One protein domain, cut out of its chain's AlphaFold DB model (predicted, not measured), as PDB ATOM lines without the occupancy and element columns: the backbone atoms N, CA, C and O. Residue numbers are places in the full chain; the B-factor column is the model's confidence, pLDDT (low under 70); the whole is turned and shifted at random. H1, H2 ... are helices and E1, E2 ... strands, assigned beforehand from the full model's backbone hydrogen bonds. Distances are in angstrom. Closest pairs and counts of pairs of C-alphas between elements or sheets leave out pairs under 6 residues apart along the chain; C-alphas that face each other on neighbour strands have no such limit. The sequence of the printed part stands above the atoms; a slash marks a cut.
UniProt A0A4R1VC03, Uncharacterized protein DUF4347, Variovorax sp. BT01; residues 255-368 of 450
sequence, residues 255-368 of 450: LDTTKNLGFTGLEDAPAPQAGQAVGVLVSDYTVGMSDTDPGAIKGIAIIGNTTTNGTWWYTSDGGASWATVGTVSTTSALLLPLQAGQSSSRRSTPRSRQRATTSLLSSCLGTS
ATOM      1  N   LEU A 255     -17.216  15.196 -59.734       81.50
ATOM      2  CA  LEU A 255     -16.225  14.211 -59.301       81.50
ATOM      3  C   LEU A 255     -15.276  13.832 -60.450       81.50
ATOM      4  O   LEU A 255     -15.627  13.061 -61.340       81.50
ATOM      5  N   ASP A 256     -14.031  14.297 -60.377       80.00
ATOM      6  CA  ASP A 256     -12.932  13.861 -61.238       80.00
ATOM      7  C   ASP A 256     -12.446  12.460 -60.824       80.00
ATOM      8  O   ASP A 256     -11.591  12.286 -59.945       80.00
ATOM      9  N   THR A 257     -12.970  11.440 -61.504       74.75
ATOM     10  CA  THR A 257     -12.596  10.035 -61.291       74.75
ATOM     11  C   THR A 257     -11.205   9.680 -61.821       74.75
ATOM     12  O   THR A 257     -10.760   8.546 -61.643       74.75
ATOM     13  N   THR A 258     -10.499  10.603 -62.487       77.25
ATOM     14  CA  THR A 258      -9.095  10.383 -62.874       77.25
ATOM     15  C   THR A 258      -8.152  10.489 -61.675       77.25
ATOM     16  O   THR A 258      -7.021   9.996 -61.727       77.25
ATOM     17  N   LYS A 259      -8.606  11.096 -60.568       78.06
ATOM     18  CA  LYS A 259      -7.864  11.106 -59.307       78.06
ATOM     19  C   LYS A 259      -7.945   9.743 -58.623       78.06
ATOM     20  O   LYS A 259      -8.965   9.062 -58.651       78.06
ATOM     21  N   ASN A 260      -6.858   9.343 -57.964       69.56
ATOM     22  CA  ASN A 260      -6.849   8.115 -57.177       69.56
ATOM     23  C   ASN A 260      -7.647   8.314 -55.882       69.56
ATOM     24  O   ASN A 260      -7.140   8.907 -54.936       69.56
ATOM     25  N   LEU A 261      -8.863   7.769 -55.844       72.44
ATOM     26  CA  LEU A 261      -9.732   7.748 -54.660       72.44
ATOM     27  C   LEU A 261      -9.591   6.439 -53.852       72.44
ATOM     28  O   LEU A 261     -10.417   6.121 -53.000       72.44
ATOM     29  N   GLY A 262      -8.568   5.633 -54.148       70.31
ATOM     30  CA  GLY A 262      -8.311   4.365 -53.473       70.31
ATOM     31  C   GLY A 262      -7.776   4.546 -52.052       70.31
ATOM     32  O   GLY A 262      -7.021   5.467 -51.757       70.31
ATOM     33  N   PHE A 263      -8.127   3.622 -51.154       71.56
ATOM     34  CA  PHE A 263      -7.582   3.599 -49.796       71.56
ATOM     35  C   PHE A 263      -6.076   3.296 -49.808       71.56
ATOM     36  O   PHE A 263      -5.659   2.238 -50.274       71.56
ATOM     37  N   THR A 264      -5.264   4.210 -49.272       73.19
ATOM     38  CA  THR A 264      -3.791   4.110 -49.217       73.19
ATOM     39  C   THR A 264      -3.254   3.730 -47.833       73.19
ATOM     40  O   THR A 264      -2.042   3.659 -47.632       73.19
ATOM     41  N   GLY A 265      -4.136   3.496 -46.858       71.31
ATOM     42  CA  GLY A 265      -3.745   3.241 -45.478       71.31
ATOM     43  C   GLY A 265      -3.151   1.851 -45.257       71.31
ATOM     44  O   GLY A 265      -3.316   0.930 -46.055       71.31
ATOM     45  N   LEU A 266      -2.477   1.688 -44.117       70.44
ATOM     46  CA  LEU A 266      -1.938   0.398 -43.698       70.44
ATOM     47  C   LEU A 266      -3.078  -0.583 -43.402       70.44
ATOM     48  O   LEU A 266      -3.863  -0.372 -42.479       70.44
ATOM     49  N   GLU A 267      -3.137  -1.664 -44.174       66.44
ATOM     50  CA  GLU A 267      -4.128  -2.732 -44.016       66.44
ATOM     51  C   GLU A 267      -3.909  -3.558 -42.737       66.44
ATOM     52  O   GLU A 267      -4.879  -3.925 -42.077       66.44
ATOM     53  N   ASP A 268      -2.647  -3.752 -42.328       73.69
ATOM     54  CA  ASP A 268      -2.229  -4.642 -41.230       73.69
ATOM     55  C   ASP A 268      -1.945  -3.938 -39.901       73.69
ATOM     56  O   ASP A 268      -0.995  -4.236 -39.170       73.69
ATOM     57  N   ALA A 269      -2.752  -2.937 -39.595       77.38
ATOM     58  CA  ALA A 269      -2.471  -2.029 -38.505       77.38
ATOM     59  C   ALA A 269      -3.278  -2.422 -37.237       77.38
ATOM     60  O   ALA A 269      -4.430  -2.836 -37.347       77.38
ATOM     61  N   PRO A 270      -2.724  -2.333 -36.008       83.50
ATOM     62  CA  PRO A 270      -3.460  -2.700 -34.784       83.50
ATOM     63  C   PRO A 270      -4.659  -1.774 -34.564       83.50
ATOM     64  O   PRO A 270      -4.605  -0.641 -35.028       83.50
ATOM     65  N   ALA A 271      -5.709  -2.187 -33.844       85.81
ATOM     66  CA  ALA A 271      -6.859  -1.313 -33.559       85.81
ATOM     67  C   ALA A 271      -6.412   0.067 -33.016       85.81
ATOM     68  O   ALA A 271      -5.486   0.119 -32.199       85.81
ATOM     69  N   PRO A 272      -7.001   1.178 -33.500       88.25
ATOM     70  CA  PRO A 272      -6.596   2.511 -33.076       88.25
ATOM     71  C   PRO A 272      -6.941   2.746 -31.600       88.25
ATOM     72  O   PRO A 272      -7.900   2.187 -31.069       88.25
ATOM     73  N   GLN A 273      -6.139   3.573 -30.932       89.19
ATOM     74  CA  GLN A 273      -6.340   3.958 -29.536       89.19
ATOM     75  C   GLN A 273      -6.798   5.417 -29.466       89.19
ATOM     76  O   GLN A 273      -6.407   6.231 -30.301       89.19
ATOM     77  N   ALA A 274      -7.610   5.747 -28.462       89.69
ATOM     78  CA  ALA A 274      -8.030   7.123 -28.207       89.69
ATOM     79  C   ALA A 274      -6.810   8.049 -28.030       89.69
ATOM     80  O   ALA A 274      -5.841   7.691 -27.357       89.69
ATOM     81  N   GLY A 275      -6.865   9.228 -28.649       86.12
ATOM     82  CA  GLY A 275      -5.774  10.204 -28.683       86.12
ATOM     83  C   GLY A 275      -4.709   9.945 -29.757       86.12
ATOM     84  O   GLY A 275      -3.665  10.591 -29.726       86.12
ATOM     85  N   GLN A 276      -4.928   9.006 -30.687       84.69
ATOM     86  CA  GLN A 276      -3.999   8.717 -31.785       84.69
ATOM     87  C   GLN A 276      -4.597   9.125 -33.135       84.69
ATOM     88  O   GLN A 276      -5.593   8.549 -33.579       84.69
ATOM     89  N   ALA A 277      -3.929  10.041 -33.837       81.38
ATOM     90  CA  ALA A 277      -4.271  10.456 -35.199       81.38
ATOM     91  C   ALA A 277      -3.708   9.467 -36.241       81.38
ATOM     92  O   ALA A 277      -2.834   9.793 -37.041       81.38
ATOM     93  N   VAL A 278      -4.165   8.213 -36.189       78.31
ATOM     94  CA  VAL A 278      -3.688   7.125 -37.057       78.31
ATOM     95  C   VAL A 278      -4.743   6.757 -38.102       78.31
ATOM     96  O   VAL A 278      -5.651   5.988 -37.825       78.31
ATOM     97  N   GLY A 279      -4.637   7.259 -39.331       81.38
ATOM     98  CA  GLY A 279      -5.578   6.932 -40.410       81.38
ATOM     99  C   GLY A 279      -5.268   7.660 -41.712       81.38
ATOM    100  O   GLY A 279      -4.302   8.415 -41.776       81.38
ATOM    101  N   VAL A 280      -6.080   7.411 -42.738       84.19
ATOM    102  CA  VAL A 280      -6.088   8.207 -43.975       84.19
ATOM    103  C   VAL A 280      -7.144   9.290 -43.827       84.19
ATOM    104  O   VAL A 280      -8.272   8.984 -43.426       84.19
ATOM    105  N   LEU A 281      -6.771  10.534 -44.120       86.25
ATOM    106  CA  LEU A 281      -7.663  11.679 -43.992       86.25
ATOM    107  C   LEU A 281      -8.763  11.630 -45.055       86.25
ATOM    108  O   LEU A 281      -8.529  11.222 -46.190       86.25
ATOM    109  N   VAL A 282      -9.955  12.128 -44.714       83.69
ATOM    110  CA  VAL A 282     -11.045  12.303 -45.689       83.69
ATOM    111  C   VAL A 282     -10.623  13.222 -46.838       83.69
ATOM    112  O   VAL A 282     -11.034  12.992 -47.971       83.69
ATOM    113  N   SER A 283      -9.732  14.191 -46.586       83.50
ATOM    114  CA  SER A 283      -9.185  15.086 -47.616       83.50
ATOM    115  C   SER A 283      -8.607  14.339 -48.811       83.50
ATOM    116  O   SER A 283      -8.818  14.767 -49.944       83.50
ATOM    117  N   ASP A 284      -7.962  13.199 -48.569       80.75
ATOM    118  CA  ASP A 284      -7.283  12.413 -49.601       80.75
ATOM    119  C   ASP A 284      -8.284  11.749 -50.561       80.75
ATOM    120  O   ASP A 284      -7.958  11.501 -51.718       80.75
ATOM    121  N   TYR A 285      -9.526  11.530 -50.111       78.06
ATOM    122  CA  TYR A 285     -10.630  11.007 -50.927       78.06
ATOM    123  C   TYR A 285     -11.459  12.098 -51.606       78.06
ATOM    124  O   TYR A 285     -12.296  11.792 -52.445       78.06
ATOM    125  N   THR A 286     -11.240  13.368 -51.263       79.81
ATOM    126  CA  THR A 286     -12.010  14.500 -51.814       79.81
ATOM    127  C   THR A 286     -11.230  15.314 -52.848       79.81
ATOM    128  O   THR A 286     -11.727  16.316 -53.352       79.81
ATOM    129  N   VAL A 287     -10.008  14.894 -53.198       79.06
ATOM    130  CA  VAL A 287      -9.114  15.625 -54.120       79.06
ATOM    131  C   VAL A 287      -9.669  15.784 -55.538       79.06
ATOM    132  O   VAL A 287      -9.265  16.701 -56.245       79.06
ATOM    133  N   GLY A 288     -10.568  14.892 -55.960       79.31
ATOM    134  CA  GLY A 288     -11.266  14.976 -57.244       79.31
ATOM    135  C   GLY A 288     -12.600  15.717 -57.172       79.31
ATOM    136  O   GLY A 288     -13.289  15.782 -58.174       79.31
ATOM    137  N   MET A 289     -12.995  16.237 -56.008       83.81
ATOM    138  CA  MET A 289     -14.305  16.863 -55.827       83.81
ATOM    139  C   MET A 289     -14.203  18.377 -55.965       83.81
ATOM    140  O   MET A 289     -13.448  19.025 -55.225       83.81
ATOM    141  N   SER A 290     -15.005  18.947 -56.852       83.81
ATOM    142  CA  SER A 290     -15.177  20.391 -57.010       83.81
ATOM    143  C   SER A 290     -16.650  20.757 -57.013       83.81
ATOM    144  O   SER A 290     -17.497  19.959 -57.398       83.81
ATOM    145  N   ASP A 291     -16.923  21.972 -56.571       83.12
ATOM    146  CA  ASP A 291     -18.248  22.568 -56.526       83.12
ATOM    147  C   ASP A 291     -18.056  24.062 -56.797       83.12
ATOM    148  O   ASP A 291     -17.039  24.630 -56.369       83.12
ATOM    149  N   THR A 292     -18.964  24.649 -57.568       83.06
ATOM    150  CA  THR A 292     -18.937  26.070 -57.921       83.06
ATOM    151  C   THR A 292     -19.384  26.934 -56.739       83.06
ATOM    152  O   THR A 292     -18.907  28.063 -56.595       83.06
ATOM    153  N   ASP A 293     -20.217  26.395 -55.845       77.25
ATOM    154  CA  ASP A 293     -20.782  27.137 -54.728       77.25
ATOM    155  C   ASP A 293     -19.739  27.415 -53.620       77.25
ATOM    156  O   ASP A 293     -19.066  26.504 -53.106       77.25
ATOM    157  N   PRO A 294     -19.609  28.677 -53.168       71.44
ATOM    158  CA  PRO A 294     -18.737  29.025 -52.058       71.44
ATOM    159  C   PRO A 294     -19.129  28.302 -50.766       71.44
ATOM    160  O   PRO A 294     -20.264  28.355 -50.306       71.44
ATOM    161  N   GLY A 295     -18.151  27.667 -50.118       72.25
ATOM    162  CA  GLY A 295     -18.383  26.988 -48.841       72.25
ATOM    163  C   GLY A 295     -19.046  25.613 -48.957       72.25
ATOM    164  O   GLY A 295     -19.376  25.036 -47.918       72.25
ATOM    165  N   ALA A 296     -19.176  25.063 -50.171       75.62
ATOM    166  CA  ALA A 296     -19.651  23.702 -50.393       75.62
ATOM    167  C   ALA A 296     -18.924  22.688 -49.491       75.62
ATOM    168  O   ALA A 296     -17.687  22.585 -49.467       75.62
ATOM    169  N   ILE A 297     -19.708  21.927 -48.725       77.69
ATOM    170  CA  ILE A 297     -19.185  20.928 -47.798       77.69
ATOM    171  C   ILE A 297     -18.868  19.663 -48.590       77.69
ATOM    172  O   ILE A 297     -19.745  19.020 -49.167       77.69
ATOM    173  N   LYS A 298     -17.594  19.277 -48.573       82.69
ATOM    174  CA  LYS A 298     -17.123  18.026 -49.175       82.69
ATOM    175  C   LYS A 298     -17.192  16.898 -48.156       82.69
ATOM    176  O   LYS A 298     -17.095  17.132 -46.953       82.69
ATOM    177  N   GLY A 299     -17.281  15.661 -48.620       84.00
ATOM    178  CA  GLY A 299     -17.213  14.498 -47.747       84.00
ATOM    179  C   GLY A 299     -17.314  13.185 -48.504       84.00
ATOM    180  O   GLY A 299     -17.383  13.144 -49.733       84.00
ATOM    181  N   ILE A 300     -17.327  12.095 -47.743       84.56
ATOM    182  CA  ILE A 300     -17.529  10.750 -48.279       84.56
ATOM    183  C   ILE A 300     -18.698  10.057 -47.582       84.56
ATOM    184  O   ILE A 300     -18.890  10.193 -46.372       84.56
ATOM    185  N   ALA A 301     -19.444   9.263 -48.347       85.00
ATOM    186  CA  ALA A 301     -20.349   8.244 -47.837       85.00
ATOM    187  C   ALA A 301     -19.691   6.870 -47.941       85.00
ATOM    188  O   ALA A 301     -19.332   6.408 -49.028       85.00
ATOM    189  N   ILE A 302     -19.604   6.176 -46.809       83.75
ATOM    190  CA  ILE A 302     -19.258   4.758 -46.781       83.75
ATOM    191  C   ILE A 302     -20.560   3.962 -46.898       83.75
ATOM    192  O   ILE A 302     -21.342   3.902 -45.950       83.75
ATOM    193  N   ILE A 303     -20.771   3.347 -48.065       83.12
ATOM    194  CA  ILE A 303     -21.987   2.581 -48.410       83.12
ATOM    195  C   ILE A 303     -21.782   1.063 -48.353       83.12
ATOM    196  O   ILE A 303     -22.718   0.289 -48.524       83.12
ATOM    197  N   GLY A 304     -20.546   0.621 -48.135       84.31
ATOM    198  CA  GLY A 304     -20.190  -0.788 -48.060       84.31
ATOM    199  C   GLY A 304     -18.812  -0.971 -47.438       84.31
ATOM    200  O   GLY A 304     -17.911  -0.157 -47.643       84.31
ATOM    201  N   ASN A 305     -18.630  -2.051 -46.681       82.62
ATOM    202  CA  ASN A 305     -17.323  -2.439 -46.170       82.62
ATOM    203  C   ASN A 305     -17.165  -3.968 -46.147       82.62
ATOM    204  O   ASN A 305     -18.134  -4.714 -46.021       82.62
ATOM    205  N   THR A 306     -15.919  -4.432 -46.266       78.25
ATOM    206  CA  THR A 306     -15.582  -5.859 -46.159       78.25
ATOM    207  C   THR A 306     -14.893  -6.125 -44.828       78.25
ATOM    208  O   THR A 306     -13.722  -5.763 -44.640       78.25
ATOM    209  N   THR A 307     -15.599  -6.796 -43.917       80.50
ATOM    210  CA  THR A 307     -15.106  -7.130 -42.570       80.50
ATOM    211  C   THR A 307     -14.351  -8.457 -42.489       80.50
ATOM    212  O   THR A 307     -13.729  -8.742 -41.468       80.50
ATOM    213  N   THR A 308     -14.326  -9.243 -43.573       78.94
ATOM    214  CA  THR A 308     -13.704 -10.581 -43.622       78.94
ATOM    215  C   THR A 308     -12.254 -10.599 -43.140       78.94
ATOM    216  O   THR A 308     -11.855 -11.535 -42.458       78.94
ATOM    217  N   ASN A 309     -11.479  -9.553 -43.447       75.12
ATOM    218  CA  ASN A 309     -10.060  -9.490 -43.078       75.12
ATOM    219  C   ASN A 309      -9.779  -8.468 -41.972       75.12
ATOM    220  O   ASN A 309      -8.625  -8.150 -41.731       75.12
ATOM    221  N   GLY A 310     -10.792  -7.913 -41.305       81.62
ATOM    222  CA  GLY A 310     -10.558  -6.938 -40.244       81.62
ATOM    223  C   GLY A 310     -11.686  -5.940 -40.041       81.62
ATOM    224  O   GLY A 310     -12.613  -5.843 -40.840       81.62
ATOM    225  N   THR A 311     -11.574  -5.164 -38.970       86.06
ATOM    226  CA  THR A 311     -12.550  -4.138 -38.599       86.06
ATOM    227  C   THR A 311     -12.167  -2.793 -39.205       86.06
ATOM    228  O   THR A 311     -11.001  -2.396 -39.172       86.06
ATOM    229  N   TRP A 312     -13.157  -2.091 -39.752       87.44
ATOM    230  CA  TRP A 312     -13.015  -0.713 -40.209       87.44
ATOM    231  C   TRP A 312     -13.356   0.258 -39.084       87.44
ATOM    232  O   TRP A 312     -14.372   0.093 -38.405       87.44
ATOM    233  N   TRP A 313     -12.507   1.266 -38.922       89.19
ATOM    234  CA  TRP A 313     -12.615   2.311 -37.915       89.19
ATOM    235  C   TRP A 313     -12.651   3.682 -38.575       89.19
ATOM    236  O   TRP A 313     -12.027   3.892 -39.619       89.19
ATOM    237  N   TYR A 314     -13.336   4.615 -37.927       90.69
ATOM    238  CA  TYR A 314     -13.346   6.018 -38.301       90.69
ATOM    239  C   TYR A 314     -13.237   6.913 -37.066       90.69
ATOM    240  O   TYR A 314     -13.523   6.498 -35.939       90.69
ATOM    241  N   THR A 315     -12.826   8.147 -37.315       90.19
ATOM    242  CA  THR A 315     -12.829   9.258 -36.364       90.19
ATOM    243  C   THR A 315     -13.395  10.487 -37.062       90.19
ATOM    244  O   THR A 315     -13.173  10.660 -38.261       90.19
ATOM    245  N   SER A 316     -14.088  11.338 -36.310       89.00
ATOM    246  CA  SER A 316     -14.506  12.686 -36.716       89.00
ATOM    247  C   SER A 316     -13.852  13.791 -35.872       89.00
ATOM    248  O   SER A 316     -14.122  14.967 -36.096       89.00
ATOM    249  N   ASP A 317     -12.996  13.433 -34.907       87.38
ATOM    250  CA  ASP A 317     -12.390  14.342 -33.923       87.38
ATOM    251  C   ASP A 317     -10.850  14.255 -33.885       87.38
ATOM    252  O   ASP A 317     -10.218  14.431 -32.842       87.38
ATOM    253  N   GLY A 318     -10.232  13.930 -35.024       85.75
ATOM    254  CA  GLY A 318      -8.774  13.871 -35.150       85.75
ATOM    255  C   GLY A 318      -8.134  12.689 -34.416       85.75
ATOM    256  O   GLY A 318      -6.926  12.684 -34.181       85.75
ATOM    257  N   GLY A 319      -8.925  11.675 -34.059       87.88
ATOM    258  CA  GLY A 319      -8.482  10.472 -33.368       87.88
ATOM    259  C   GLY A 319      -8.536  10.590 -31.847       87.88
ATOM    260  O   GLY A 319      -7.995   9.716 -31.161       87.88
ATOM    261  N   ALA A 320      -9.179  11.633 -31.305       89.62
ATOM    262  CA  ALA A 320      -9.480  11.712 -29.879       89.62
ATOM    263  C   ALA A 320     -10.403  10.554 -29.462       89.62
ATOM    264  O   ALA A 320     -10.184   9.943 -28.412       89.62
ATOM    265  N   SER A 321     -11.336  10.168 -30.332       91.19
ATOM    266  CA  SER A 321     -12.127   8.950 -30.224       91.19
ATOM    267  C   SER A 321     -12.168   8.179 -31.548       91.19
ATOM    268  O   SER A 321     -12.002   8.725 -32.634       91.19
ATOM    269  N   TRP A 322     -12.352   6.863 -31.449       92.06
ATOM    270  CA  TRP A 322     -12.447   5.973 -32.603       92.06
ATOM    271  C   TRP A 322     -13.692   5.105 -32.489       92.06
ATOM    272  O   TRP A 322     -13.932   4.481 -31.451       92.06
ATOM    273  N   ALA A 323     -14.457   5.034 -33.574       92.25
ATOM    274  CA  ALA A 323     -15.656   4.217 -33.686       92.25
ATOM    275  C   ALA A 323     -15.499   3.184 -34.805       92.25
ATOM    276  O   ALA A 323     -14.767   3.394 -35.773       92.25
ATOM    277  N   THR A 324     -16.179   2.046 -34.679       92.44
ATOM    278  CA  THR A 324     -16.254   1.063 -35.761       92.44
ATOM    279  C   THR A 324     -17.289   1.509 -36.791       92.44
ATOM    280  O   THR A 324     -18.332   2.047 -36.430       92.44
ATOM    281  N   VAL A 325     -17.025   1.272 -38.081       89.69
ATOM    282  CA  VAL A 325     -17.953   1.657 -39.167       89.69
ATOM    283  C   VAL A 325     -19.287   0.905 -39.070       89.69
ATOM    284  O   VAL A 325     -20.326   1.441 -39.433       89.69
ATOM    285  N   GLY A 326     -19.280  -0.326 -38.548       87.94
ATOM    286  CA  GLY A 326     -20.493  -1.136 -38.407       87.94
ATOM    287  C   GLY A 326     -21.073  -1.594 -39.750       87.94
ATOM    288  O   GLY A 326     -20.341  -1.772 -40.728       87.94
ATOM    289  N   THR A 327     -22.384  -1.837 -39.774       87.75
ATOM    290  CA  THR A 327     -23.130  -2.183 -40.991       87.75
ATOM    291  C   THR A 327     -23.515  -0.911 -41.732       87.75
ATOM    292  O   THR A 327     -24.131  -0.026 -41.149       87.75
ATOM    293  N   VAL A 328     -23.182  -0.854 -43.017       87.12
ATOM    294  CA  VAL A 328     -23.513   0.253 -43.919       87.12
ATOM    295  C   VAL A 328     -24.098  -0.294 -45.219       87.12
ATOM    296  O   VAL A 328     -23.792  -1.426 -45.607       87.12
ATOM    297  N   SER A 329     -24.943   0.497 -45.873       81.88
ATOM    298  CA  SER A 329     -25.543   0.204 -47.182       81.88
ATOM    299  C   SER A 329     -25.709   1.494 -47.990       81.88
ATOM    300  O   SER A 329     -25.473   2.589 -47.479       81.88
ATOM    301  N   THR A 330     -26.181   1.389 -49.234       75.69
ATOM    302  CA  THR A 330     -26.598   2.552 -50.039       75.69
ATOM    303  C   THR A 330     -27.750   3.335 -49.406       75.69
ATOM    304  O   THR A 330     -27.840   4.539 -49.594       75.69
ATOM    305  N   THR A 331     -28.598   2.672 -48.614       75.31
ATOM    306  CA  THR A 331     -29.747   3.272 -47.913       75.31
ATOM    307  C   THR A 331     -29.466   3.628 -46.449       75.31
ATOM    308  O   THR A 331     -30.325   4.176 -45.766       75.31
ATOM    309  N   SER A 332     -28.280   3.291 -45.943       81.69
ATOM    310  CA  SER A 332     -27.844   3.531 -44.564       81.69
ATOM    311  C   SER A 332     -26.330   3.729 -44.553       81.69
ATOM    312  O   SER A 332     -25.574   2.905 -44.028       81.69
ATOM    313  N   ALA A 333     -25.884   4.801 -45.204       84.56
ATOM    314  CA  ALA A 333     -24.474   5.137 -45.338       84.56
ATOM    315  C   ALA A 333     -23.921   5.799 -44.066       84.56
ATOM    316  O   ALA A 333     -24.625   6.543 -43.383       84.56
ATOM    317  N   LEU A 334     -22.635   5.585 -43.779       86.00
ATOM    318  CA  LEU A 334     -21.909   6.402 -42.804       86.00
ATOM    319  C   LEU A 334     -21.321   7.624 -43.514       86.00
ATOM    320  O   LEU A 334     -20.482   7.469 -44.402       86.00
ATOM    321  N   LEU A 335     -21.736   8.820 -43.099       86.50
ATOM    322  CA  LEU A 335     -21.234  10.074 -43.655       86.50
ATOM    323  C   LEU A 335     -20.034  10.585 -42.868       86.50
ATOM    324  O   LEU A 335     -20.109  10.758 -41.651       86.50
ATOM    325  N   LEU A 336     -18.944  10.866 -43.577       86.75
ATOM    326  CA  LEU A 336     -17.755  11.498 -43.022       86.75
ATOM    327  C   LEU A 336     -17.521  12.830 -43.745       86.75
ATOM    328  O   LEU A 336     -17.039  12.826 -44.883       86.75
ATOM    329  N   PRO A 337     -17.858  13.972 -43.118       83.88
ATOM    330  CA  PRO A 337     -17.605  15.273 -43.713       83.88
ATOM    331  C   PRO A 337     -16.100  15.552 -43.756       83.88
ATOM    332  O   PRO A 337     -15.333  15.117 -42.887       83.88
ATOM    333  N   LEU A 338     -15.678  16.319 -44.756       80.38
ATOM    334  CA  LEU A 338     -14.352  16.906 -44.815       80.38
ATOM    335  C   LEU A 338     -14.272  18.010 -43.764       80.38
ATOM    336  O   LEU A 338     -14.627  19.161 -44.000       80.38
ATOM    337  N   GLN A 339     -13.769  17.650 -42.594       75.69
ATOM    338  CA  GLN A 339     -13.413  18.604 -41.560       75.69
ATOM    339  C   GLN A 339     -11.892  18.660 -41.475       75.69
ATOM    340  O   GLN A 339     -11.241  17.618 -41.355       75.69
ATOM    341  N   ALA A 340     -11.328  19.866 -41.582       59.91
ATOM    342  CA  ALA A 340      -9.889  20.090 -41.704       59.91
ATOM    343  C   ALA A 340      -9.087  19.295 -40.652       59.91
ATOM    344  O   ALA A 340      -9.079  19.626 -39.466       59.91
ATOM    345  N   GLY A 341      -8.431  18.219 -41.099       59.81
ATOM    346  CA  GLY A 341      -7.571  17.367 -40.275       59.81
ATOM    347  C   GLY A 341      -8.266  16.481 -39.231       59.81
ATOM    348  O   GLY A 341      -7.561  15.892 -38.418       59.81
ATOM    349  N   GLN A 342      -9.603  16.385 -39.207       68.50
ATOM    350  CA  GLN A 342     -10.325  15.682 -38.127       68.50
ATOM    351  C   GLN A 342     -10.927  14.337 -38.545       68.50
ATOM    352  O   GLN A 342     -10.991  13.408 -37.733       68.50
ATOM    353  N   SER A 343     -11.355  14.215 -39.802       71.50
ATOM    354  CA  SER A 343     -12.013  13.004 -40.288       71.50
ATOM    355  C   SER A 343     -11.006  12.047 -40.915       71.50
ATOM    356  O   SER A 343     -10.352  12.406 -41.897       71.50
ATOM    357  N   SER A 344     -10.913  10.824 -40.388       74.12
ATOM    358  CA  SER A 344     -10.002   9.790 -40.898       74.12
ATOM    359  C   SER A 344     -10.619   8.399 -40.839       74.12
ATOM    360  O   SER A 344     -11.430   8.107 -39.958       74.12
ATOM    361  N   SER A 345     -10.181   7.511 -41.735       67.19
ATOM    362  CA  SER A 345     -10.546   6.090 -41.718       67.19
ATOM    363  C   SER A 345      -9.317   5.183 -41.655       67.19
ATOM    364  O   SER A 345      -8.220   5.540 -42.099       67.19
ATOM    365  N   ARG A 346      -9.482   3.994 -41.069       75.81
ATOM    366  CA  ARG A 346      -8.418   2.986 -40.982       75.81
ATOM    367  C   ARG A 346      -8.987   1.580 -40.871       75.81
ATOM    368  O   ARG A 346     -10.003   1.359 -40.218       75.81
ATOM    369  N   ARG A 347      -8.286   0.603 -41.443       71.62
ATOM    370  CA  ARG A 347      -8.570  -0.818 -41.233       71.62
ATOM    371  C   ARG A 347      -7.626  -1.401 -40.190       71.62
ATOM    372  O   ARG A 347      -6.453  -1.043 -40.154       71.62
ATOM    373  N   SER A 348      -8.127  -2.316 -39.367       71.94
ATOM    374  CA  SER A 348      -7.287  -3.165 -38.526       71.94
ATOM    375  C   SER A 348      -7.506  -4.639 -38.834       71.94
ATOM    376  O   SER A 348      -8.630  -5.122 -38.666       71.94
ATOM    377  N   THR A 349      -6.458  -5.363 -39.228       62.12
ATOM    378  CA  THR A 349      -6.488  -6.829 -39.327       62.12
ATOM    379  C   THR A 349      -5.996  -7.462 -38.012       62.12
ATOM    380  O   THR A 349      -5.089  -6.938 -37.354       62.12
ATOM    381  N   PRO A 350      -6.558  -8.603 -37.575       51.28
ATOM    382  CA  PRO A 350      -5.858  -9.485 -36.651       51.28
ATOM    383  C   PRO A 350      -4.598  -9.989 -37.358       51.28
ATOM    384  O   PRO A 350      -4.665 -10.356 -38.525       51.28
ATOM    385  N   ARG A 351      -3.463 -10.008 -36.655       45.75
ATOM    386  CA  ARG A 351      -2.123 -10.349 -37.161       45.75
ATOM    387  C   ARG A 351      -2.104 -11.690 -37.926       45.75
ATOM    388  O   ARG A 351      -1.735 -12.721 -37.374       45.75
ATOM    389  N   SER A 352      -2.458 -11.681 -39.206       40.81
ATOM    390  CA  SER A 352      -2.302 -12.802 -40.130       40.81
ATOM    391  C   SER A 352      -2.034 -12.250 -41.521       40.81
ATOM    392  O   SER A 352      -2.822 -11.477 -42.051       40.81
ATOM    393  N   ARG A 353      -0.887 -12.640 -42.078       46.47
ATOM    394  CA  ARG A 353      -0.350 -12.206 -43.370       46.47
ATOM    395  C   ARG A 353      -1.313 -12.561 -44.511       46.47
ATOM    396  O   ARG A 353      -1.179 -13.637 -45.090       46.47
ATOM    397  N   GLN A 354      -2.253 -11.690 -44.855       40.78
ATOM    398  CA  GLN A 354      -2.997 -11.800 -46.108       40.78
ATOM    399  C   GLN A 354      -3.152 -10.424 -46.744       40.78
ATOM    400  O   GLN A 354      -3.956  -9.604 -46.318       40.78
ATOM    401  N   ARG A 355      -2.378 -10.226 -47.815       37.94
ATOM    402  CA  ARG A 355      -2.510  -9.117 -48.756       37.94
ATOM    403  C   ARG A 355      -3.890  -9.236 -49.399       37.94
ATOM    404  O   ARG A 355      -4.114 -10.139 -50.204       37.94
ATOM    405  N   ALA A 356      -4.820  -8.381 -49.006       34.31
ATOM    406  CA  ALA A 356      -6.153  -8.349 -49.581       34.31
ATOM    407  C   ALA A 356      -6.385  -6.972 -50.188       34.31
ATOM    408  O   ALA A 356      -6.589  -5.995 -49.472       34.31
ATOM    409  N   THR A 357      -6.396  -6.903 -51.517       33.81
ATOM    410  CA  THR A 357      -6.921  -5.755 -52.255       33.81
ATOM    411  C   THR A 357      -8.363  -5.554 -51.798       33.81
ATOM    412  O   THR A 357      -9.223  -6.392 -52.064       33.81
ATOM    413  N   THR A 358      -8.620  -4.510 -51.010       38.78
ATOM    414  CA  THR A 358      -9.950  -4.261 -50.444       38.78
ATOM    415  C   THR A 358     -10.471  -2.948 -50.990       38.78
ATOM    416  O   THR A 358      -9.893  -1.896 -50.739       38.78
ATOM    417  N   SER A 359     -11.560  -3.016 -51.743       38.66
ATOM    418  CA  SER A 359     -12.318  -1.857 -52.187       38.66
ATOM    419  C   SER A 359     -13.203  -1.371 -51.039       38.66
ATOM    420  O   SER A 359     -14.094  -2.084 -50.581       38.66
ATOM    421  N   LEU A 360     -12.954  -0.153 -50.557       42.75
ATOM    422  CA  LEU A 360     -14.018   0.645 -49.955       42.75
ATOM    423  C   LEU A 360     -14.850   1.183 -51.118       42.75
ATOM    424  O   LEU A 360     -14.331   1.924 -51.949       42.75
ATOM    425  N   LEU A 361     -16.118   0.784 -51.198       42.97
ATOM    426  CA  LEU A 361     -17.084   1.467 -52.055       42.97
ATOM    427  C   LEU A 361     -17.420   2.778 -51.344       42.97
ATOM    428  O   LEU A 361     -18.208   2.797 -50.398       42.97
ATOM    429  N   SER A 362     -16.725   3.838 -51.745       43.72
ATOM    430  CA  SER A 362     -16.980   5.194 -51.273       43.72
ATOM    431  C   SER A 362     -17.719   5.925 -52.380       43.72
ATOM    432  O   SER A 362     -17.202   6.028 -53.491       43.72
ATOM    433  N   SER A 363     -18.915   6.416 -52.077       44.62
ATOM    434  CA  SER A 363     -19.575   7.401 -52.927       44.62
ATOM    435  C   SER A 363     -19.203   8.769 -52.378       44.62
ATOM    436  O   SER A 363     -19.357   9.036 -51.186       44.62
ATOM    437  N   CYS A 364     -18.625   9.608 -53.225       41.47
ATOM    438  CA  CYS A 364     -18.304  10.979 -52.861       41.47
ATOM    439  C   CYS A 364     -19.614  11.771 -52.759       41.47
ATOM    440  O   CYS A 364     -20.472  11.635 -53.625       41.47
ATOM    441  N   LEU A 365     -19.779  12.553 -51.694       45.19
ATOM    442  CA  LEU A 365     -20.948  13.413 -51.497       45.19
ATOM    443  C   LEU A 365     -20.505  14.874 -51.553       45.19
ATOM    444  O   LEU A 365     -19.720  15.311 -50.708       45.19
ATOM    445  N   GLY A 366     -21.009  15.616 -52.536       40.16
ATOM    446  CA  GLY A 366     -21.212  17.051 -52.374       40.16
ATOM    447  C   GLY A 366     -22.558  17.212 -51.681       40.16
ATOM    448  O   GLY A 366     -23.575  16.801 -52.227       40.16
ATOM    449  N   THR A 367     -22.564  17.682 -50.438       38.72
ATOM    450  CA  THR A 367     -23.812  18.033 -49.754       38.72
ATOM    451  C   THR A 367     -23.863  19.538 -49.641       38.72
ATOM    452  O   THR A 367     -23.074  20.125 -48.900       38.72
ATOM    453  N   SER A 368     -24.818  20.138 -50.333       37.09
ATOM    454  CA  SER A 368     -25.184  21.541 -50.185       37.09
ATOM    455  C   SER A 368     -26.440  21.728 -49.307       37.09
ATOM    456  O   SER A 368     -26.864  22.854 -49.058       37.09
TER     457      SER A 368
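This is residues 255 to 368 of the 450 residues of the protein "Uncharacterized protein DUF4347" of Variovorax sp. BT01 (UniProt A0A4R1VC03). This domain has little regular structure: long loops surround two small antiparallel sheets, E3-E1-E5 and E2-E4, and the short helix H1 grazes the first. The 114 printed residues run H1, E1, E2, E3, E4, E5, mostly strand, with 33 in named elements. The whole is compact, radius of gyration of the C-alphas 14.0 A, but elongated, 46 by 29 by 26 A.

After residues 255 to 281, H1, residues 282 to 285, too short for any O i to N i+4 pair, only grazes the larger sheet; C-alphas 282 and 299 are closest to each other, 6.9 A. There E1, residues 297 to 304, is the inner strand between E3, residues 334 to 337, and E5, residues 361 to 367; within hydrogen-bond range are N 302 and O 334, 2.9 A, and N 301 and O 363, 2.8 A. E2, residues 311 to 315, is antiparallel to E4, residues 344 to 348, with N 313 and O 346 at 2.8 A.

E1 spans 21.7 A from C-alpha 297 (-19.185, 20.928, -47.798); E5 spans 18.0 A to C-alpha 367 (-23.812, 18.033, -49.754).

The printed part has no cut. H1 to E1, E2 to E3 and E4 to E5 are long links. Residues 349 to 368 are among those with pLDDT under 70.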